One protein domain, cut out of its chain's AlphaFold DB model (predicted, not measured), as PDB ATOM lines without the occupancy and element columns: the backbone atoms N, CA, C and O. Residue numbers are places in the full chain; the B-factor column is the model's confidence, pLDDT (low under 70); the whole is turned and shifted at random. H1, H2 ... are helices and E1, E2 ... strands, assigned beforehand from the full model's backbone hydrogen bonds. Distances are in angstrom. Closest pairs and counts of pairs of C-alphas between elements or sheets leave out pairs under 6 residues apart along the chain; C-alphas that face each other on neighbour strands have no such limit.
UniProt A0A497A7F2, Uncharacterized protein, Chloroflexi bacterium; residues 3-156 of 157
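This is residues 3 to 156 of the 157 residues of an uncharacterized protein of Chloroflexi bacterium (UniProt A0A497A7F2). A strongly twisted sheet of six strands makes the core, with H3 packed on one face and H1 over the opposite face; H2 sits beside edge strand E6, while H4 and H5 lie off the sheet. The printed part has 154 residues, with five named helices and six named strands in the order E1 E2 E3 H1 E4 E5 H2 E6 H3 H4 H5, a mixed class of helices and strands. The sheet is branched and mixed, parallel and antiparallel. The whole is compact, with a radius of gyration of the C-alphas of 15.7 A and spans of 45 by 36 by 29 A.

Start at E5, residues 76 to 86. On one side of it is parallel E3, residues 43 to 50, with N 46 and O 81 2.8 A apart. On its other side are E4, residues 70 to 73, its antiparallel hairpin partner with N 78 and O 71 at 2.8 A, and parallel E6, residues 104 to 108, with N 84 and O 105 at 2.8 A. From E3, look to E2, residues 35 to 40, with N 37 and O 45 at 2.8 A, then to E1, residues 21 to 24, with N 38 and O 21 at 2.8 A; E1 E2 E3 is a meander, each strand the antiparallel neighbour of the one before. H3, residues 114 to 126, is over E3 at a height of 6.8 A over the sheet, only just slantwise at 30.1 degrees on the local plane; their closest C-alphas, Lys 43 and Ile 126, are 6.0 A apart. On the opposite face H1, residues 57 to 66, runs along E5 at a height of 9.7 A. H1 touches H2, residues 95 to 101, through C-alphas 57 and 95, 6.0 A apart, the same way at a shallow tilt of 29 degrees. H2 is only just at the sheet's level, at 3.7 A; E5, H2, E6 is a strand-helix-strand unit, two parallel neighbours with a helix between. H4, residues 137 to 148, is close to H3 but not clearly touching, with C-alphas 116 and 140 7.7 A apart. H5, residues 153 to 156, touches no helix. Each O i to N i+4 pair is within hydrogen-bond range in H1, H2 and H3, and 6 of 8 in H4; H5 is too short for one.

Find C-alpha 21, where E1 begins, at (-37.019, 9.403, 44.205). E5 runs 30.8 A from C-alpha 76 to C-alpha 86, E3 23.3 A and H3 18.0 A. H5 ends at C-alpha 156, (-28.656, -1.320, 41.825).

The C-alphas farthest apart, of Glu 16 and Gly 92, are 45.1 A apart. The printed part has no cut, and no link is long. The mean pLDDT of the printed part is 80.9; look for values under 70 at residues 13 to 16, 26 to 32, 51 to 70 and 111.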
ATOM      1  N   SER A   3     -31.963   4.678  49.557       92.69
ATOM      2  CA  SER A   3     -33.039   3.692  49.749       92.69
ATOM      3  C   SER A   3     -33.364   3.405  51.220       92.69
ATOM      4  O   SER A   3     -34.526   3.265  51.573       92.69
ATOM      5  N   ILE A   4     -32.360   3.402  52.108       92.81
ATOM      6  CA  ILE A   4     -32.566   3.260  53.566       92.81
ATOM      7  C   ILE A   4     -33.331   4.463  54.132       92.81
ATOM      8  O   ILE A   4     -34.087   4.319  55.085       92.81
ATOM      9  N   LEU A   5     -33.153   5.647  53.539       93.81
ATOM     10  CA  LEU A   5     -33.901   6.852  53.902       93.81
ATOM     11  C   LEU A   5     -35.323   6.878  53.314       93.81
ATOM     12  O   LEU A   5     -36.040   7.856  53.513       93.81
ATOM     13  N   GLY A   6     -35.728   5.829  52.591       92.69
ATOM     14  CA  GLY A   6     -37.051   5.709  51.985       92.69
ATOM     15  C   GLY A   6     -37.193   6.389  50.623       92.69
ATOM     16  O   GLY A   6     -38.321   6.660  50.219       92.69
ATOM     17  N   PHE A   7     -36.089   6.687  49.927       93.38
ATOM     18  CA  PHE A   7     -36.138   7.149  48.537       93.38
ATOM     19  C   PHE A   7     -36.135   5.965  47.571       93.38
ATOM     20  O   PHE A   7     -35.353   5.028  47.725       93.38
ATOM     21  N   GLU A   8     -36.976   6.029  46.550       91.56
ATOM     22  CA  GLU A   8     -37.093   4.987  45.530       91.56
ATOM     23  C   GLU A   8     -36.139   5.261  44.362       91.56
ATOM     24  O   GLU A   8     -36.016   6.402  43.914       91.56
ATOM     25  N   MET A   9     -35.445   4.234  43.869       89.19
ATOM     26  CA  MET A   9     -34.608   4.397  42.682       89.19
ATOM     27  C   MET A   9     -35.465   4.347  41.418       89.19
ATOM     28  O   MET A   9     -36.267   3.435  41.249       89.19
ATOM     29  N   VAL A  10     -35.261   5.306  40.520       88.56
ATOM     30  CA  VAL A  10     -35.946   5.403  39.226       88.56
ATOM     31  C   VAL A  10     -34.936   5.566  38.088       88.56
ATOM     32  O   VAL A  10     -33.773   5.903  38.318       88.56
ATOM     33  N   SER A  11     -35.373   5.340  36.847       81.69
ATOM     34  CA  SER A  11     -34.571   5.662  35.659       81.69
ATOM     35  C   SER A  11     -34.481   7.177  35.454       81.69
ATOM     36  O   SER A  11     -35.456   7.901  35.658       81.69
ATOM     37  N   SER A  12     -33.312   7.654  35.016       73.25
ATOM     38  CA  SER A  12     -33.061   9.071  34.736       73.25
ATOM     39  C   SER A  12     -33.727   9.574  33.454       73.25
ATOM     40  O   SER A  12     -33.876  10.780  33.289       73.25
ATOM     41  N   GLU A  13     -34.094   8.677  32.531       66.75
ATOM     42  CA  GLU A  13     -34.515   9.071  31.181       66.75
ATOM     43  C   GLU A  13     -35.912   9.704  31.169       66.75
ATOM     44  O   GLU A  13     -36.102  10.712  30.492       66.75
ATOM     45  N   GLN A  14     -36.861   9.179  31.956       62.38
ATOM     46  CA  GLN A  14     -38.198   9.755  32.168       62.38
ATOM     47  C   GLN A  14     -38.778   9.267  33.506       62.38
ATOM     48  O   GLN A  14     -39.477   8.254  33.544       62.38
ATOM     49  N   PRO A  15     -38.496   9.950  34.625       65.06
ATOM     50  CA  PRO A  15     -39.070   9.550  35.896       65.06
ATOM     51  C   PRO A  15     -40.576   9.846  35.905       65.06
ATOM     52  O   PRO A  15     -40.992  11.003  35.938       65.06
ATOM     53  N   GLU A  16     -41.404   8.796  35.898       69.62
ATOM     54  CA  GLU A  16     -42.868   8.910  36.052       69.62
ATOM     55  C   GLU A  16     -43.258   9.514  37.413       69.62
ATOM     56  O   GLU A  16     -44.335  10.092  37.575       69.62
ATOM     57  N   ARG A  17     -42.361   9.402  38.398       78.44
ATOM     58  CA  ARG A  17     -42.500   9.930  39.757       78.44
ATOM     59  C   ARG A  17     -41.313  10.827  40.073       78.44
ATOM     60  O   ARG A  17     -40.171  10.442  39.855       78.44
ATOM     61  N   LEU A  18     -41.593  12.011  40.613       83.75
ATOM     62  CA  LEU A  18     -40.586  13.020  40.969       83.75
ATOM     63  C   LEU A  18     -40.531  13.303  42.477       83.75
ATOM     64  O   LEU A  18     -39.798  14.184  42.917       83.75
ATOM     65  N   GLU A  19     -41.318  12.583  43.274       89.50
ATOM     66  CA  GLU A  19     -41.403  12.768  44.721       89.50
ATOM     67  C   GLU A  19     -40.735  11.596  45.435       89.50
ATOM     68  O   GLU A  19     -41.090  10.441  45.196       89.50
ATOM     69  N   ARG A  20     -39.789  11.903  46.328       92.56
ATOM     70  CA  ARG A  20     -39.008  10.920  47.099       92.56
ATOM     71  C   ARG A  20     -38.347   9.850  46.229       92.56
ATOM     72  O   ARG A  20     -38.332   8.670  46.575       92.56
ATOM     73  N   VAL A  21     -37.745  10.279  45.128       92.94
ATOM     74  CA  VAL A  21     -37.019   9.403  44.205       92.94
ATOM     75  C   VAL A  21     -35.554   9.797  44.101       92.94
ATOM     76  O   VAL A  21     -35.166  10.914  44.447       92.94
ATOM     77  N   PHE A  22     -34.731   8.895  43.587       92.69
ATOM     78  CA  PHE A  22     -33.381   9.214  43.153       92.69
ATOM     79  C   PHE A  22     -32.975   8.385  41.935       92.69
ATOM     80  O   PHE A  22     -33.552   7.339  41.657       92.69
ATOM     81  N   TRP A  23     -31.945   8.829  41.231       89.94
ATOM     82  CA  TRP A  23     -31.281   8.046  40.191       89.94
ATOM     83  C   TRP A  23     -29.769   8.211  40.291       89.94
ATOM     84  O   TRP A  23     -29.262   9.170  40.886       89.94
ATOM     85  N   LEU A  24     -29.050   7.255  39.711       86.94
ATOM     86  CA  LEU A  24     -27.597   7.276  39.592       86.94
ATOM     87  C   LEU A  24     -27.217   7.833  38.220       86.94
ATOM     88  O   LEU A  24     -27.863   7.524  37.220       86.94
ATOM     89  N   SER A  25     -26.167   8.644  38.155       77.19
ATOM     90  CA  SER A  25     -25.683   9.164  36.873       77.19
ATOM     91  C   SER A  25     -24.877   8.094  36.131       77.19
ATOM     92  O   SER A  25     -23.957   7.492  36.694       77.19
ATOM     93  N   SER A  26     -25.185   7.867  34.852       62.00
ATOM     94  CA  SER A  26     -24.458   6.917  34.002       62.00
ATOM     95  C   SER A  26     -23.205   7.552  33.375       62.00
ATOM     96  O   SER A  26     -23.059   8.770  33.302       62.00
ATOM     97  N   ARG A  27     -22.250   6.724  32.926       53.44
ATOM     98  CA  ARG A  27     -20.943   7.171  32.390       53.44
ATOM     99  C   ARG A  27     -21.004   7.840  30.997       53.44
ATOM    100  O   ARG A  27     -19.948   8.196  30.484       53.44
ATOM    101  N   GLY A  28     -22.182   7.963  30.376       50.88
ATOM    102  CA  GLY A  28     -22.333   8.335  28.959       50.88
ATOM    103  C   GLY A  28     -22.555   9.825  28.677       50.88
ATOM    104  O   GLY A  28     -22.009  10.347  27.709       50.88
ATOM    105  N   GLU A  29     -23.303  10.523  29.528       46.09
ATOM    106  CA  GLU A  29     -23.481  11.977  29.441       46.09
ATOM    107  C   GLU A  29     -22.596  12.666  30.476       46.09
ATOM    108  O   GLU A  29     -22.141  12.028  31.424       46.09
ATOM    109  N   ARG A  30     -22.292  13.954  30.267       47.97
ATOM    110  CA  ARG A  30     -21.457  14.777  31.157       47.97
ATOM    111  C   ARG A  30     -21.829  14.502  32.618       47.97
ATOM    112  O   ARG A  30     -22.838  14.995  33.107       47.97
ATOM    113  N   ARG A  31     -21.029  13.672  33.292       55.19
ATOM    114  CA  ARG A  31     -21.289  13.226  34.661       55.19
ATOM    115  C   ARG A  31     -21.104  14.422  35.578       55.19
ATOM    116  O   ARG A  31     -19.987  14.709  35.999       55.19
ATOM    117  N   GLU A  32     -22.191  15.142  35.823       60.97
ATOM    118  CA  GLU A  32     -22.177  16.272  36.741       60.97
ATOM    119  C   GLU A  32     -22.058  15.757  38.178       60.97
ATOM    120  O   GLU A  32     -21.176  16.220  38.888       60.97
ATOM    121  N   SER A  33     -22.863  14.758  38.576       73.50
ATOM    122  CA  SER A  33     -22.929  14.162  39.931       73.50
ATOM    123  C   SER A  33     -22.923  12.628  39.891       73.50
ATOM    124  O   SER A  33     -23.085  12.047  38.821       73.50
ATOM    125  N   ASP A  34     -22.803  11.958  41.040       83.94
ATOM    126  CA  ASP A  34     -22.958  10.501  41.165       83.94
ATOM    127  C   ASP A  34     -24.412  10.058  41.332       83.94
ATOM    128  O   ASP A  34     -24.810   9.026  40.787       83.94
ATOM    129  N   ALA A  35     -25.212  10.834  42.061       88.88
ATOM    130  CA  ALA A  35     -26.640  10.595  42.200       88.88
ATOM    131  C   ALA A  35     -27.411  11.909  42.291       88.88
ATOM    132  O   ALA A  35     -26.919  12.906  42.822       88.88
ATOM    133  N   THR A  36     -28.655  11.893  41.824       89.88
ATOM    134  CA  THR A  36     -29.598  12.998  42.000       89.88
ATOM    135  C   THR A  36     -30.826  12.497  42.738       89.88
ATOM    136  O   THR A  36     -31.411  11.489  42.359       89.88
ATOM    137  N   LEU A  37     -31.199  13.206  43.799       92.81
ATOM    138  CA  LEU A  37     -32.355  12.947  44.644       92.81
ATOM    139  C   LEU A  37     -33.377  14.064  44.464       92.81
ATOM    140  O   LEU A  37     -33.020  15.241  44.519       92.81
ATOM    141  N   LEU A  38     -34.646  13.696  44.332       92.56
ATOM    142  CA  LEU A  38     -35.782  14.609  44.351       92.56
ATOM    143  C   LEU A  38     -36.660  14.288  45.557       92.56
ATOM    144  O   LEU A  38     -36.972  13.126  45.822       92.56
ATOM    145  N   TYR A  39     -37.056  15.318  46.299       92.19
ATOM    146  CA  TYR A  39     -37.882  15.139  47.488       92.19
ATOM    147  C   TYR A  39     -39.335  15.503  47.234       92.19
ATOM    148  O   TYR A  39     -40.194  14.642  47.366       92.19
ATOM    149  N   GLU A  40     -39.584  16.740  46.822       89.62
ATOM    150  CA  GLU A  40     -40.891  17.273  46.436       89.62
ATOM    151  C   GLU A  40     -40.692  18.325  45.344       89.62
ATOM    152  O   GLU A  40     -39.564  18.773  45.126       89.62
ATOM    153  N   ALA A  41     -41.766  18.738  44.667       85.25
ATOM    154  CA  ALA A  41     -41.697  19.655  43.532       85.25
ATOM    155  C   ALA A  41     -40.784  20.869  43.798       85.25
ATOM    156  O   ALA A  41     -41.037  21.688  44.680       85.25
ATOM    157  N   GLY A  42     -39.716  20.979  43.005       85.44
ATOM    158  CA  GLY A  42     -38.775  22.093  43.065       85.44
ATOM    159  C   GLY A  42     -37.624  21.932  44.066       85.44
ATOM    160  O   GLY A  42     -36.765  22.811  44.105       85.44
ATOM    161  N   LYS A  43     -37.556  20.838  44.838       91.19
ATOM    162  CA  LYS A  43     -36.501  20.583  45.834       91.19
ATOM    163  C   LYS A  43     -35.755  19.279  45.569       91.19
ATOM    164  O   LYS A  43     -36.324  18.189  45.682       91.19
ATOM    165  N   GLY A  44     -34.461  19.383  45.288       91.00
ATOM    166  CA  GLY A  44     -33.598  18.229  45.064       91.00
ATOM    167  C   GLY A  44     -32.204  18.391  45.655       91.00
ATOM    168  O   GLY A  44     -31.799  19.467  46.097       91.00
ATOM    169  N   VAL A  45     -31.467  17.286  45.676       91.00
ATOM    170  CA  VAL A  45     -30.093  17.221  46.176       91.00
ATOM    171  C   VAL A  45     -29.243  16.375  45.241       91.00
ATOM    172  O   VAL A  45     -29.619  15.262  44.879       91.00
ATOM    173  N   ARG A  46     -28.080  16.893  44.855       89.69
ATOM    174  CA  ARG A  46     -27.050  16.162  44.118       89.69
ATOM    175  C   ARG A  46     -26.035  15.589  45.094       89.69
ATOM    176  O   ARG A  46     -25.611  16.269  46.027       89.69
ATOM    177  N   PHE A  47     -25.636  14.352  44.849       89.00
ATOM    178  CA  PHE A  47     -24.596  13.660  45.590       89.00
ATOM    179  C   PHE A  47     -23.404  13.404  44.685       89.00
ATOM    180  O   PHE A  47     -23.565  12.918  43.570       89.00
ATOM    181  N   ASP A  48     -22.210  13.676  45.192       85.50
ATOM    182  CA  ASP A  48     -20.955  13.285  44.557       85.50
ATOM    183  C   ASP A  48     -20.050  12.615  45.589       85.50
ATOM    184  O   ASP A  48     -20.042  12.988  46.763       85.50
ATOM    185  N   ILE A  49     -19.304  11.606  45.170       80.31
ATOM    186  CA  ILE A  49     -18.381  10.858  46.009       80.31
ATOM    187  C   ILE A  49     -16.975  11.131  45.484       80.31
ATOM    188  O   ILE A  49     -16.612  10.833  44.345       80.31
ATOM    189  N   GLY A  50     -16.150  11.729  46.337       73.25
ATOM    190  CA  GLY A  50     -14.791  12.119  45.992       73.25
ATOM    191  C   GLY A  50     -13.779  11.629  47.014       73.25
ATOM    192  O   GLY A  50     -14.007  11.675  48.216       73.25
ATOM    193  N   PHE A  51     -12.600  11.224  46.554       66.19
ATOM    194  CA  PHE A  51     -11.460  11.023  47.445       66.19
ATOM    195  C   PHE A  51     -10.673  12.331  47.556       66.19
ATOM    196  O   PHE A  51     -10.195  12.855  46.550       66.19
ATOM    197  N   ILE A  52     -10.509  12.858  48.772       61.88
ATOM    198  CA  ILE A  52      -9.584  13.969  49.030       61.88
ATOM    199  C   ILE A  52      -8.232  13.369  49.421       61.88
ATOM    200  O   ILE A  52      -8.032  12.913  50.548       61.88
ATOM    201  N   GLY A  53      -7.284  13.364  48.484       54.03
ATOM    202  CA  GLY A  53      -5.884  13.044  48.774       54.03
ATOM    203  C   GLY A  53      -5.206  14.130  49.622       54.03
ATOM    204  O   GLY A  53      -5.661  15.277  49.677       54.03
ATOM    205  N   ARG A  54      -4.078  13.799  50.274       50.94
ATOM    206  CA  ARG A  54      -3.228  14.804  50.941       50.94
ATOM    207  C   ARG A  54      -2.781  15.837  49.898       50.94
ATOM    208  O   ARG A  54      -1.971  15.517  49.041       50.94
ATOM    209  N   GLY A  55      -3.301  17.061  49.992       51.41
ATOM    210  CA  GLY A  55      -2.810  18.203  49.218       51.41
ATOM    211  C   GLY A  55      -3.653  18.656  48.027       51.41
ATOM    212  O   GLY A  55      -3.196  19.560  47.342       51.41
ATOM    213  N   ASN A  56      -4.866  18.129  47.790       54.34
ATOM    214  CA  ASN A  56      -5.712  18.677  46.714       54.34
ATOM    215  C   ASN A  56      -7.152  19.063  47.126       54.34
ATOM    216  O   ASN A  56      -8.117  18.444  46.678       54.34
ATOM    217  N   PRO A  57      -7.324  20.091  47.984       56.53
ATOM    218  CA  PRO A  57      -8.633  20.675  48.288       56.53
ATOM    219  C   PRO A  57      -9.316  21.325  47.074       56.53
ATOM    220  O   PRO A  57     -10.531  21.510  47.084       56.53
ATOM    221  N   GLU A  58      -8.554  21.689  46.042       52.53
ATOM    222  CA  GLU A  58      -9.068  22.387  44.859       52.53
ATOM    223  C   GLU A  58      -9.970  21.491  44.006       52.53
ATOM    224  O   GLU A  58     -10.968  21.977  43.492       52.53
ATOM    225  N   ILE A  59      -9.713  20.178  43.943       55.25
ATOM    226  CA  ILE A  59     -10.560  19.238  43.183       55.25
ATOM    227  C   ILE A  59     -11.991  19.188  43.728       55.25
ATOM    228  O   ILE A  59     -12.942  19.151  42.951       55.25
ATOM    229  N   SER A  60     -12.188  19.178  45.050       58.03
ATOM    230  CA  SER A  60     -13.559  19.159  45.581       58.03
ATOM    231  C   SER A  60     -14.235  20.519  45.444       58.03
ATOM    232  O   SER A  60     -15.437  20.553  45.252       58.03
ATOM    233  N   LEU A  61     -13.489  21.624  45.502       61.44
ATOM    234  CA  LEU A  61     -14.024  22.971  45.279       61.44
ATOM    235  C   LEU A  61     -14.450  23.201  43.831       61.44
ATOM    236  O   LEU A  61     -15.550  23.691  43.598       61.44
ATOM    237  N   ASP A  62     -13.622  22.778  42.880       61.94
ATOM    238  CA  ASP A  62     -13.955  22.735  41.461       61.94
ATOM    239  C   ASP A  62     -15.223  21.894  41.242       61.94
ATOM    240  O   ASP A  62     -16.175  22.388  40.645       61.94
ATOM    241  N   LYS A  63     -15.322  20.706  41.858       64.06
ATOM    242  CA  LYS A  63     -16.557  19.904  41.850       64.06
ATOM    243  C   LYS A  63     -17.758  20.657  42.418       64.06
ATOM    244  O   LYS A  63     -18.758  20.748  41.724       64.06
ATOM    245  N   VAL A  64     -17.672  21.242  43.619       61.81
ATOM    246  CA  VAL A  64     -18.799  21.996  44.202       61.81
ATOM    247  C   VAL A  64     -19.215  23.161  43.289       61.81
ATOM    248  O   VAL A  64     -20.407  23.382  43.097       61.81
ATOM    249  N   SER A  65     -18.251  23.880  42.704       56.69
ATOM    250  CA  SER A  65     -18.511  25.035  41.833       56.69
ATOM    251  C   SER A  65     -19.115  24.669  40.473       56.69
ATOM    252  O   SER A  65     -19.794  25.496  39.871       56.69
ATOM    253  N   ARG A  66     -18.903  23.432  40.001       59.59
ATOM    254  CA  ARG A  66     -19.441  22.917  38.730       59.59
ATOM    255  C   ARG A  66     -20.916  22.545  38.792       59.59
ATOM    256  O   ARG A  66     -21.522  22.340  37.745       59.59
ATOM    257  N   PHE A  67     -21.499  22.434  39.980       62.19
ATOM    258  CA  PHE A  67     -22.911  22.104  40.094       62.19
ATOM    259  C   PHE A  67     -23.768  23.343  39.862       62.19
ATOM    260  O   PHE A  67     -23.822  24.245  40.699       62.19
ATOM    261  N   GLU A  68     -24.499  23.354  38.747       60.41
ATOM    262  CA  GLU A  68     -25.618  24.275  38.581       60.41
ATOM    263  C   GLU A  68     -26.608  24.085  39.738       60.41
ATOM    264  O   GLU A  68     -27.029  22.968  40.057       60.41
ATOM    265  N   ARG A  69     -26.973  25.199  40.385       69.94
ATOM    266  CA  ARG A  69     -27.935  25.230  41.502       69.94
ATOM    267  C   ARG A  69     -29.358  24.932  41.051       69.94
ATOM    268  O   ARG A  69     -30.260  24.826  41.880       69.94
ATOM    269  N   GLU A  70     -29.571  24.857  39.747       67.19
ATOM    270  CA  GLU A  70     -30.876  24.725  39.146       67.19
ATOM    271  C   GLU A  70     -30.845  23.658  38.071       67.19
ATOM    272  O   GLU A  70     -29.986  23.662  37.199       67.19
ATOM    273  N   LEU A  71     -31.803  22.747  38.143       76.00
ATOM    274  CA  LEU A  71     -32.004  21.701  37.158       76.00
ATOM    275  C   LEU A  71     -33.364  21.921  36.500       76.00
ATOM    276  O   LEU A  71     -34.380  22.073  37.185       76.00
ATOM    277  N   GLN A  72     -33.399  21.925  35.171       71.31
ATOM    278  CA  GLN A  72     -34.654  21.940  34.430       71.31
ATOM    279  C   GLN A  72     -35.049  20.506  34.076       71.31
ATOM    280  O   GLN A  72     -34.405  19.857  33.258       71.31
ATOM    281  N   LEU A  73     -36.112  20.008  34.708       74.06
ATOM    282  CA  LEU A  73     -36.702  18.699  34.423       74.06
ATOM    283  C   LEU A  73     -38.063  18.918  33.767       74.06
ATOM    284  O   LEU A  73     -39.020  19.367  34.408       74.06
ATOM    285  N   GLY A  74     -38.139  18.645  32.464       75.50
ATOM    286  CA  GLY A  74     -39.317  18.945  31.654       75.50
ATOM    287  C   GLY A  74     -39.645  20.442  31.676       75.50
ATOM    288  O   GLY A  74     -38.860  21.266  31.214       75.50
ATOM    289  N   ARG A  75     -40.816  20.804  32.215       73.00
ATOM    290  CA  ARG A  75     -41.266  22.205  32.347       73.00
ATOM    291  C   ARG A  75     -40.995  22.815  33.728       73.00
ATOM    292  O   ARG A  75     -41.307  23.985  33.936       73.00
ATOM    293  N   SER A  76     -40.429  22.047  34.655       77.31
ATOM    294  CA  SER A  76     -40.279  22.438  36.057       77.31
ATOM    295  C   SER A  76     -38.828  22.777  36.382       77.31
ATOM    296  O   SER A  76     -37.906  22.063  35.981       77.31
ATOM    297  N   ARG A  77     -38.626  23.859  37.138       80.88
ATOM    298  CA  ARG A  77     -37.316  24.263  37.663       80.88
ATOM    299  C   ARG A  77     -37.143  23.687  39.063       80.88
ATOM    300  O   ARG A  77     -38.024  23.844  39.907       80.88
ATOM    301  N   TRP A  78     -36.015  23.036  39.292       83.62
ATOM    302  CA  TRP A  78     -35.658  22.418  40.559       83.62
ATOM    303  C   TRP A  78     -34.452  23.111  41.150       83.62
ATOM    304  O   TRP A  78     -33.467  23.317  40.452       83.62
ATOM    305  N   TYR A  79     -34.530  23.451  42.429       83.44
ATOM    306  CA  TYR A  79     -33.397  23.953  43.179       83.44
ATOM    307  C   TYR A  79     -32.624  22.781  43.783       83.44
ATOM    308  O   TYR A  79     -33.197  21.939  44.483       83.44
ATOM    309  N   MET A  80     -31.327  22.736  43.493       86.50
ATOM    310  CA  MET A  80     -30.445  21.627  43.827       86.50
ATOM    311  C   MET A  80     -29.435  22.060  44.886       86.50
ATOM    312  O   MET A  80     -28.585  22.914  44.632       86.50
ATOM    313  N   ALA A  81     -29.493  21.438  46.062       87.75
ATOM    314  CA  ALA A  81     -28.373  21.473  47.000       87.75
ATOM    315  C   ALA A  81     -27.327  20.418  46.611       87.75
ATOM    316  O   ALA A  81     -27.663  19.401  46.006       87.75
ATOM    317  N   THR A  82     -26.068  20.619  46.994       87.50
ATOM    318  CA  THR A  82     -24.986  19.668  46.693       87.50
ATOM    319  C   THR A  82     -24.412  19.092  47.979       87.50
ATOM    320  O   THR A  82     -23.972  19.835  48.856       87.50
ATOM    321  N   ILE A  83     -24.356  17.766  48.073       89.81
ATOM    322  CA  ILE A  83     -23.642  17.033  49.118       89.81
ATOM    323  C   ILE A  83     -22.481  16.282  48.474       89.81
ATOM    324  O   ILE A  83     -22.682  15.473  47.574       89.81
ATOM    325  N   ILE A  84     -21.266  16.507  48.964       86.62
ATOM    326  CA  ILE A  84     -20.091  15.741  48.551       86.62
ATOM    327  C   ILE A  84     -19.634  14.870  49.712       86.62
ATOM    328  O   ILE A  84     -19.285  15.371  50.783       86.62
ATOM    329  N   LEU A  85     -19.621  13.560  49.492       88.00
ATOM    330  CA  LEU A  85     -19.113  12.583  50.441       88.00
ATOM    331  C   LEU A  85     -17.635  12.332  50.163       88.00
ATOM    332  O   LEU A  85     -17.243  12.058  49.029       88.00
ATOM    333  N   VAL A  86     -16.809  12.423  51.204       86.00
ATOM    334  CA  VAL A  86     -15.358  12.256  51.083       86.00
ATOM    335  C   VAL A  86     -14.802  11.314  52.129       86.00
ATOM    336  O   VAL A  86     -15.301  11.256  53.246       86.00
ATOM    337  N   ASP A  87     -13.741  10.585  51.793       82.75
ATOM    338  CA  ASP A  87     -13.116   9.650  52.737       82.75
ATOM    339  C   ASP A  87     -12.513  10.375  53.958       82.75
ATOM    340  O   ASP A  87     -12.868  10.091  55.102       82.75
ATOM    341  N   ARG A  88     -11.647  11.374  53.732       80.12
ATOM    342  CA  ARG A  88     -10.954  12.113  54.798       80.12
ATOM    343  C   ARG A  88     -10.766  13.588  54.461       80.12
ATOM    344  O   ARG A  88     -10.369  13.921  53.355       80.12
ATOM    345  N   ILE A  89     -10.934  14.469  55.444       79.75
ATOM    346  CA  ILE A  89     -10.560  15.882  55.349       79.75
ATOM    347  C   ILE A  89      -9.253  16.091  56.124       79.75
ATOM    348  O   ILE A  89      -9.102  15.659  57.267       79.75
ATOM    349  N   GLY A  90      -8.270  16.737  55.491       76.94
ATOM    350  CA  GLY A  90      -6.994  17.054  56.135       76.94
ATOM    351  C   GLY A  90      -7.158  18.022  57.314       76.94
ATOM    352  O   GLY A  90      -7.967  18.949  57.261       76.94
ATOM    353  N   ARG A  91      -6.360  17.840  58.375       79.00
ATOM    354  CA  ARG A  91      -6.347  18.744  59.538       79.00
ATOM    355  C   ARG A  91      -6.025  20.176  59.090       79.00
ATOM    356  O   ARG A  91      -5.071  20.381  58.349       79.00
ATOM    357  N   GLY A  92      -6.817  21.151  59.538       76.62
ATOM    358  CA  GLY A  92      -6.662  22.560  59.148       76.62
ATOM    359  C   GLY A  92      -7.177  22.900  57.743       76.62
ATOM    360  O   GLY A  92      -7.022  24.034  57.296       76.62
ATOM    361  N   SER A  93      -7.802  21.950  57.038       78.69
ATOM    362  CA  SER A  93      -8.417  22.220  55.740       78.69
ATOM    363  C   SER A  93      -9.600  23.178  55.875       78.69
ATOM    364  O   SER A  93     -10.472  23.007  56.725       78.69
ATOM    365  N   ARG A  94      -9.663  24.160  54.974       78.56
ATOM    366  CA  ARG A  94     -10.787  25.102  54.860       78.56
ATOM    367  C   ARG A  94     -11.884  24.603  53.917       78.56
ATOM    368  O   ARG A  94     -12.847  25.323  53.690       78.56
ATOM    369  N   ILE A  95     -11.746  23.398  53.365       78.06
ATOM    370  CA  ILE A  95     -12.572  22.918  52.251       78.06
ATOM    371  C   ILE A  95     -14.064  22.841  52.589       78.06
ATOM    372  O   ILE A  95     -14.881  23.250  51.779       78.06
ATOM    373  N   ALA A  96     -14.423  22.401  53.800       79.75
ATOM    374  CA  ALA A  96     -15.819  22.333  54.228       79.75
ATOM    375  C   ALA A  96     -16.455  23.730  54.313       79.75
ATOM    376  O   ALA A  96     -17.583  23.922  53.871       79.75
ATOM    377  N   ARG A  97     -15.696  24.717  54.814       79.88
ATOM    378  CA  ARG A  97     -16.122  26.121  54.878       79.88
ATOM    379  C   ARG A  97     -16.268  26.718  53.480       79.88
ATOM    380  O   ARG A  97     -17.277  27.338  53.187       79.88
ATOM    381  N   LEU A  98     -15.276  26.496  52.620       75.00
ATOM    382  CA  LEU A  98     -15.292  26.993  51.245       75.00
ATOM    383  C   LEU A  98     -16.446  26.373  50.444       75.00
ATOM    384  O   LEU A  98     -17.102  27.085  49.702       75.00
ATOM    385  N   ALA A  99     -16.746  25.084  50.639       78.19
ATOM    386  CA  ALA A  99     -17.908  24.438  50.035       78.19
ATOM    387  C   ALA A  99     -19.225  25.085  50.488       78.19
ATOM    388  O   ALA A  99     -20.073  25.370  49.645       78.19
ATOM    389  N   GLN A 100     -19.373  25.377  51.786       80.44
ATOM    390  CA  GLN A 100     -20.555  26.072  52.307       80.44
ATOM    391  C   GLN A 100     -20.725  27.469  51.700       80.44
ATOM    392  O   GLN A 100     -21.843  27.837  51.350       80.44
ATOM    393  N   GLU A 101     -19.632  28.221  51.523       76.19
ATOM    394  CA  GLU A 101     -19.650  29.560  50.909       76.19
ATOM    395  C   GLU A 101     -20.209  29.547  49.473       76.19
ATOM    396  O   GLU A 101     -20.834  30.517  49.051       76.19
ATOM    397  N   ILE A 102     -20.065  28.436  48.745       73.19
ATOM    398  CA  ILE A 102     -20.610  28.250  47.387       73.19
ATOM    399  C   ILE A 102     -21.871  27.363  47.355       73.19
ATOM    400  O   ILE A 102     -22.363  27.002  46.288       73.19
ATOM    401  N   GLY A 103     -22.446  27.056  48.523       72.38
ATOM    402  CA  GLY A 103     -23.718  26.341  48.673       72.38
ATOM    403  C   GLY A 103     -23.657  24.818  48.551       72.38
ATOM    404  O   GLY A 103     -24.692  24.185  48.360       72.38
ATOM    405  N   GLY A 104     -22.471  24.223  48.667       83.88
ATOM    406  CA  GLY A 104     -22.296  22.782  48.832       83.88
ATOM    407  C   GLY A 104     -22.010  22.398  50.283       83.88
ATOM    408  O   GLY A 104     -21.534  23.197  51.085       83.88
ATOM    409  N   THR A 105     -22.251  21.141  50.639       88.81
ATOM    410  CA  THR A 105     -21.836  20.581  51.928       88.81
ATOM    411  C   THR A 105     -20.904  19.397  51.711       88.81
ATOM    412  O   THR A 105     -21.258  18.450  51.018       88.81
ATOM    413  N   ILE A 106     -19.722  19.429  52.326       87.38
ATOM    414  CA  ILE A 106     -18.798  18.289  52.342       87.38
ATOM    415  C   ILE A 106     -18.997  17.509  53.639       87.38
ATOM    416  O   ILE A 106     -18.943  18.089  54.724       87.38
ATOM    417  N   ILE A 107     -19.185  16.196  53.523       89.44
ATOM    418  CA  ILE A 107     -19.352  15.265  54.642       89.44
ATOM    419  C   ILE A 107     -18.244  14.219  54.577       89.44
ATOM    420  O   ILE A 107     -18.032  13.581  53.547       89.44
ATOM    421  N   GLN A 108     -17.543  14.025  55.690       88.00
ATOM    422  CA  GLN A 108     -16.483  13.029  55.796       88.00
ATOM    423  C   GLN A 108     -17.047  11.678  56.253       88.00
ATOM    424  O   GLN A 108     -17.619  11.580  57.336       88.00
ATOM    425  N   MET A 109     -16.832  10.625  55.467       84.75
ATOM    426  CA  MET A 109     -17.354   9.279  55.728       84.75
ATOM    427  C   MET A 109     -16.575   8.498  56.789       84.75
ATOM    428  O   MET A 109     -17.095   7.518  57.315       84.75
ATOM    429  N   SER A 110     -15.346   8.895  57.139       71.25
ATOM    430  CA  SER A 110     -14.533   8.137  58.106       71.25
ATOM    431  C   SER A 110     -15.079   8.138  59.543       71.25
ATOM    432  O   SER A 110     -14.466   7.529  60.415       71.25
ATOM    433  N   MET A 111     -16.169   8.860  59.814       67.62
ATOM    434  CA  MET A 111     -16.847   8.894  61.109       67.62
ATOM    435  C   MET A 111     -18.166   8.121  61.002       67.62
ATOM    436  O   MET A 111     -18.946   8.376  60.091       67.62
ATOM    437  N   GLY A 112     -18.454   7.198  61.926       77.94
ATOM    438  CA  GLY A 112     -19.635   6.314  61.853       77.94
ATOM    439  C   GLY A 112     -21.001   7.024  61.824       77.94
ATOM    440  O   GLY A 112     -21.990   6.415  61.424       77.94
ATOM    441  N   TYR A 113     -21.057   8.308  62.189       87.00
ATOM    442  CA  TYR A 113     -22.268   9.134  62.209       87.00
ATOM    443  C   TYR A 113     -22.499   9.951  60.919       87.00
ATOM    444  O   TYR A 113     -23.474  10.697  60.828       87.00
ATOM    445  N   TRP A 114     -21.654   9.822  59.885       91.00
ATOM    446  CA  TRP A 114     -21.851  10.523  58.604       91.00
ATOM    447  C   TRP A 114     -23.258  10.347  57.981       91.00
ATOM    448  O   TRP A 114     -23.756  11.309  57.389       91.00
ATOM    449  N   PRO A 115     -23.964   9.202  58.131       93.25
ATOM    450  CA  PRO A 115     -25.321   9.045  57.604       93.25
ATOM    451  C   PRO A 115     -26.320   9.989  58.280       93.25
ATOM    452  O   PRO A 115     -27.201  10.532  57.620       93.25
ATOM    453  N   GLN A 116     -26.152  10.248  59.580       94.19
ATOM    454  CA  GLN A 116     -26.942  11.245  60.299       94.19
ATOM    455  C   GLN A 116     -26.612  12.665  59.823       94.19
ATOM    456  O   GLN A 116     -27.531  13.460  59.643       94.19
ATOM    457  N   GLN A 117     -25.345  12.974  59.519       93.75
ATOM    458  CA  GLN A 117     -24.985  14.270  58.925       93.75
ATOM    459  C   GLN A 117     -25.660  14.490  57.571       93.75
ATOM    460  O   GLN A 117     -26.150  15.585  57.308       93.75
ATOM    461  N   VAL A 118     -25.747  13.455  56.725       94.81
ATOM    462  CA  VAL A 118     -26.498  13.540  55.462       94.81
ATOM    463  C   VAL A 118     -27.945  13.923  55.741       94.81
ATOM    464  O   VAL A 118     -28.447  14.873  55.150       94.81
ATOM    465  N   VAL A 119     -28.600  13.247  56.684       95.75
ATOM    466  CA  VAL A 119     -29.994  13.541  57.039       95.75
ATOM    467  C   VAL A 119     -30.156  14.955  57.608       95.75
ATOM    468  O   VAL A 119     -31.116  15.632  57.255       95.75
ATOM    469  N   GLN A 120     -29.217  15.444  58.422       95.25
ATOM    470  CA  GLN A 120     -29.221  16.825  58.921       95.25
ATOM    471  C   GLN A 120     -29.131  17.849  57.782       95.25
ATOM    472  O   GLN A 120     -29.826  18.866  57.806       95.25
ATOM    473  N   VAL A 121     -28.306  17.580  56.765       94.19
ATOM    474  CA  VAL A 121     -28.213  18.439  55.577       94.19
ATOM    475  C   VAL A 121     -29.500  18.371  54.765       94.19
ATOM    476  O   VAL A 121     -30.051  19.415  54.442       94.19
ATOM    477  N   LEU A 122     -30.041  17.180  54.503       95.12
ATOM    478  CA  LEU A 122     -31.331  17.039  53.821       95.12
ATOM    479  C   LEU A 122     -32.442  17.787  54.579       95.12
ATOM    480  O   LEU A 122     -33.253  18.484  53.976       95.12
ATOM    481  N   HIS A 123     -32.465  17.715  55.907       96.25
ATOM    482  CA  HIS A 123     -33.426  18.464  56.707       96.25
ATOM    483  C   HIS A 123     -33.283  19.976  56.527       96.25
ATOM    484  O   HIS A 123     -34.272  20.662  56.278       96.25
ATOM    485  N   ARG A 124     -32.054  20.492  56.604       94.19
ATOM    486  CA  ARG A 124     -31.777  21.926  56.472       94.19
ATOM    487  C   ARG A 124     -32.074  22.463  55.070       94.19
ATOM    488  O   ARG A 124     -32.654  23.535  54.957       94.19
ATOM    489  N   GLU A 125     -31.669  21.743  54.024       91.19
ATOM    490  CA  GLU A 125     -31.747  22.231  52.639       91.19
ATOM    491  C   GLU A 125     -33.132  22.022  52.014       91.19
ATOM    492  O   GLU A 125     -33.597  22.860  51.245       91.19
ATOM    493  N   ILE A 126     -33.803  20.908  52.328       92.50
ATOM    494  CA  ILE A 126     -35.058  20.519  51.663       92.50
ATOM    495  C   ILE A 126     -36.200  20.179  52.632       92.50
ATOM    496  O   ILE A 126     -37.304  19.877  52.183       92.50
ATOM    497  N   GLY A 127     -35.987  20.260  53.950       94.38
ATOM    498  CA  GLY A 127     -37.019  19.990  54.959       94.38
ATOM    499  C   GLY A 127     -37.268  18.506  55.238       94.38
ATOM    500  O   GLY A 127     -38.255  18.167  55.892       94.38
ATOM    501  N   PHE A 128     -36.390  17.613  54.768       95.94
ATOM    502  CA  PHE A 128     -36.530  16.166  54.950       95.94
ATOM    503  C   PHE A 128     -36.591  15.781  56.438       95.94
ATOM    504  O   PHE A 128     -35.804  16.263  57.251       95.94
ATOM    505  N   LYS A 129     -37.527  14.905  56.812       95.12
ATOM    506  CA  LYS A 129     -37.684  14.397  58.185       95.12
ATOM    507  C   LYS A 129     -37.396  12.905  58.212       95.12
ATOM    508  O   LYS A 129     -37.922  12.171  57.381       95.12
ATOM    509  N   HIS A 130     -36.597  12.463  59.178       96.12
ATOM    510  CA  HIS A 130     -36.222  11.060  59.325       96.12
ATOM    511  C   HIS A 130     -35.747  10.772  60.755       96.12
ATOM    512  O   HIS A 130     -35.213  11.661  61.418       96.12
ATOM    513  N   GLU A 131     -35.900   9.528  61.216       95.06
ATOM    514  CA  GLU A 131     -35.566   9.102  62.587       95.06
ATOM    515  C   GLU A 131     -34.087   9.308  62.954       95.06
ATOM    516  O   GLU A 131     -33.758   9.667  64.082       95.06
ATOM    517  N   LEU A 132     -33.191   9.195  61.969       94.56
ATOM    518  CA  LEU A 132     -31.762   9.482  62.137       94.56
ATOM    519  C   LEU A 132     -31.459  10.912  62.615       94.56
ATOM    520  O   LEU A 132     -30.373  11.124  63.139       94.56
ATOM    521  N   LEU A 133     -32.366  11.889  62.470       94.50
ATOM    522  CA  LEU A 133     -32.118  13.264  62.936       94.50
ATOM    523  C   LEU A 133     -31.856  13.347  64.440       94.50
ATOM    524  O   LEU A 133     -31.065  14.180  64.869       94.50
ATOM    525  N   THR A 134     -32.524  12.498  65.218       93.94
ATOM    526  CA  THR A 134     -32.499  12.524  66.687       93.94
ATOM    527  C   THR A 134     -31.981  11.218  67.286       93.94
ATOM    528  O   THR A 134     -32.019  11.054  68.501       93.94
ATOM    529  N   MET A 135     -31.549  10.275  66.447       94.31
ATOM    530  CA  MET A 135     -31.006   8.989  66.879       94.31
ATOM    531  C   MET A 135     -29.645   9.171  67.550       94.31
ATOM    532  O   MET A 135     -28.817   9.952  67.079       94.31
ATOM    533  N   ASP A 136     -29.408   8.423  68.624       92.62
ATOM    534  CA  ASP A 136     -28.109   8.396  69.291       92.62
ATOM    535  C   ASP A 136     -27.032   7.796  68.372       92.62
ATOM    536  O   ASP A 136     -27.275   6.802  67.679       92.62
ATOM    537  N   GLU A 137     -25.829   8.378  68.374       89.75
ATOM    538  CA  GLU A 137     -24.732   7.951  67.496       89.75
ATOM    539  C   GLU A 137     -24.373   6.468  67.677       89.75
ATOM    540  O   GLU A 137     -24.068   5.781  66.697       89.75
ATOM    541  N   GLY A 138     -24.474   5.943  68.904       90.12
ATOM    542  CA  GLY A 138     -24.212   4.538  69.213       90.12
ATOM    543  C   GLY A 138     -25.226   3.570  68.594       90.12
ATOM    544  O   GLY A 138     -24.927   2.385  68.436       90.12
ATOM    545  N   GLN A 139     -26.407   4.054  68.199       92.50
ATOM    546  CA  GLN A 139     -27.475   3.243  67.603       92.50
ATOM    547  C   GLN A 139     -27.442   3.232  66.069       92.50
ATOM    548  O   GLN A 139     -27.935   2.282  65.455       92.50
ATOM    549  N   ILE A 140     -26.821   4.240  65.441       91.75
ATOM    550  CA  ILE A 140     -26.835   4.439  63.981       91.75
ATOM    551  C   ILE A 140     -26.331   3.201  63.233       91.75
ATOM    552  O   ILE A 140     -26.949   2.761  62.266       91.75
ATOM    553  N   ALA A 141     -25.218   2.610  63.675       90.62
ATOM    554  CA  ALA A 141     -24.626   1.463  62.989       90.62
ATOM    555  C   ALA A 141     -25.561   0.240  62.982       90.62
ATOM    556  O   ALA A 141     -25.715  -0.423  61.953       90.62
ATOM    557  N   ALA A 142     -26.210  -0.040  64.118       92.75
ATOM    558  CA  ALA A 142     -27.163  -1.138  64.240       92.75
ATOM    559  C   ALA A 142     -28.407  -0.893  63.375       92.75
ATOM    560  O   ALA A 142     -28.818  -1.788  62.635       92.75
ATOM    561  N   TYR A 143     -28.935   0.333  63.404       93.31
ATOM    562  CA  TYR A 143     -30.063   0.757  62.577       93.31
ATOM    563  C   TYR A 143     -29.786   0.588  61.076       93.31
ATOM    564  O   TYR A 143     -30.567  -0.014  60.344       93.31
ATOM    565  N   LEU A 144     -28.644   1.085  60.595       92.06
ATOM    566  CA  LEU A 144     -28.300   0.980  59.177       92.06
ATOM    567  C   LEU A 144     -28.122  -0.474  58.751       92.06
ATOM    568  O   LEU A 144     -28.529  -0.840  57.652       92.06
ATOM    569  N   LYS A 145     -27.543  -1.309  59.620       91.75
ATOM    570  CA  LYS A 145     -27.373  -2.736  59.351       91.75
ATOM    571  C   LYS A 145     -28.716  -3.450  59.216       91.75
ATOM    572  O   LYS A 145     -28.840  -4.271  58.312       91.75
ATOM    573  N   SER A 146     -29.695  -3.156  60.074       93.75
ATOM    574  CA  SER A 146     -31.024  -3.769  59.962       93.75
ATOM    575  C   SER A 146     -31.734  -3.314  58.690       93.75
ATOM    576  O   SER A 146     -32.200  -4.148  57.925       93.75
ATOM    577  N   ARG A 147     -31.718  -2.009  58.391       93.31
ATOM    578  CA  ARG A 147     -32.352  -1.470  57.179       93.31
ATOM    579  C   ARG A 147     -31.702  -1.949  55.891       93.31
ATOM    580  O   ARG A 147     -32.394  -2.144  54.902       93.31
ATOM    581  N   LEU A 148     -30.387  -2.158  55.877       90.38
ATOM    582  CA  LEU A 148     -29.687  -2.647  54.689       90.38
ATOM    583  C   LEU A 148     -30.181  -4.034  54.252       90.38
ATOM    584  O   LEU A 148     -30.158  -4.319  53.061       90.38
ATOM    585  N   GLN A 149     -30.654  -4.871  55.183       89.62
ATOM    586  CA  GLN A 149     -31.230  -6.184  54.864       89.62
ATOM    587  C   GLN A 149     -32.560  -6.081  54.106       89.62
ATOM    588  O   GLN A 149     -32.940  -7.021  53.417       89.62
ATOM    589  N   GLU A 150     -33.252  -4.948  54.229       89.56
ATOM    590  CA  GLU A 150     -34.521  -4.662  53.553       89.56
ATOM    591  C   GLU A 150     -34.301  -4.032  52.165       89.56
ATOM    592  O   GLU A 150     -35.237  -3.937  51.375       89.56
ATOM    593  N   VAL A 151     -33.077  -3.589  51.848       88.12
ATOM    594  CA  VAL A 151     -32.768  -2.943  50.565       88.12
ATOM    595  C   VAL A 151     -32.564  -4.008  49.482       88.12
ATOM    596  O   VAL A 151     -31.690  -4.863  49.643       88.12
ATOM    597  N   PRO A 152     -33.280  -3.935  48.344       84.88
ATOM    598  CA  PRO A 152     -33.100  -4.868  47.236       84.88
ATOM    599  C   PRO A 152     -31.815  -4.535  46.466       84.88
ATOM    600  O   PRO A 152     -31.837  -3.886  45.426       84.88
ATOM    601  N   LEU A 153     -30.658  -4.939  47.001       83.06
ATOM    602  CA  LEU A 153     -29.342  -4.593  46.447       83.06
ATOM    603  C   LEU A 153     -29.169  -5.002  44.974       83.06
ATOM    604  O   LEU A 153     -28.414  -4.354  44.254       83.06
ATOM    605  N   GLN A 154     -29.881  -6.040  44.536       82.50
ATOM    606  CA  GLN A 154     -29.897  -6.500  43.151       82.50
ATOM    607  C   GLN A 154     -30.441  -5.465  42.153       82.50
ATOM    608  O   GLN A 154     -30.061  -5.517  40.991       82.50
ATOM    609  N   ASP A 155     -31.260  -4.509  42.598       79.06
ATOM    610  CA  ASP A 155     -31.864  -3.493  41.725       79.06
ATOM    611  C   ASP A 155     -30.880  -2.353  41.382       79.06
ATOM    612  O   ASP A 155     -31.199  -1.460  40.598       79.06
ATOM    613  N   PHE A 156     -29.679  -2.363  41.976       74.25
ATOM    614  CA  PHE A 156     -28.656  -1.320  41.825       74.25
ATOM    615  C   PHE A 156     -27.439  -1.753  40.986       74.25
ATOM    616  O   PHE A 156     -26.492  -0.969  40.877       74.25
TER     617      PHE A 156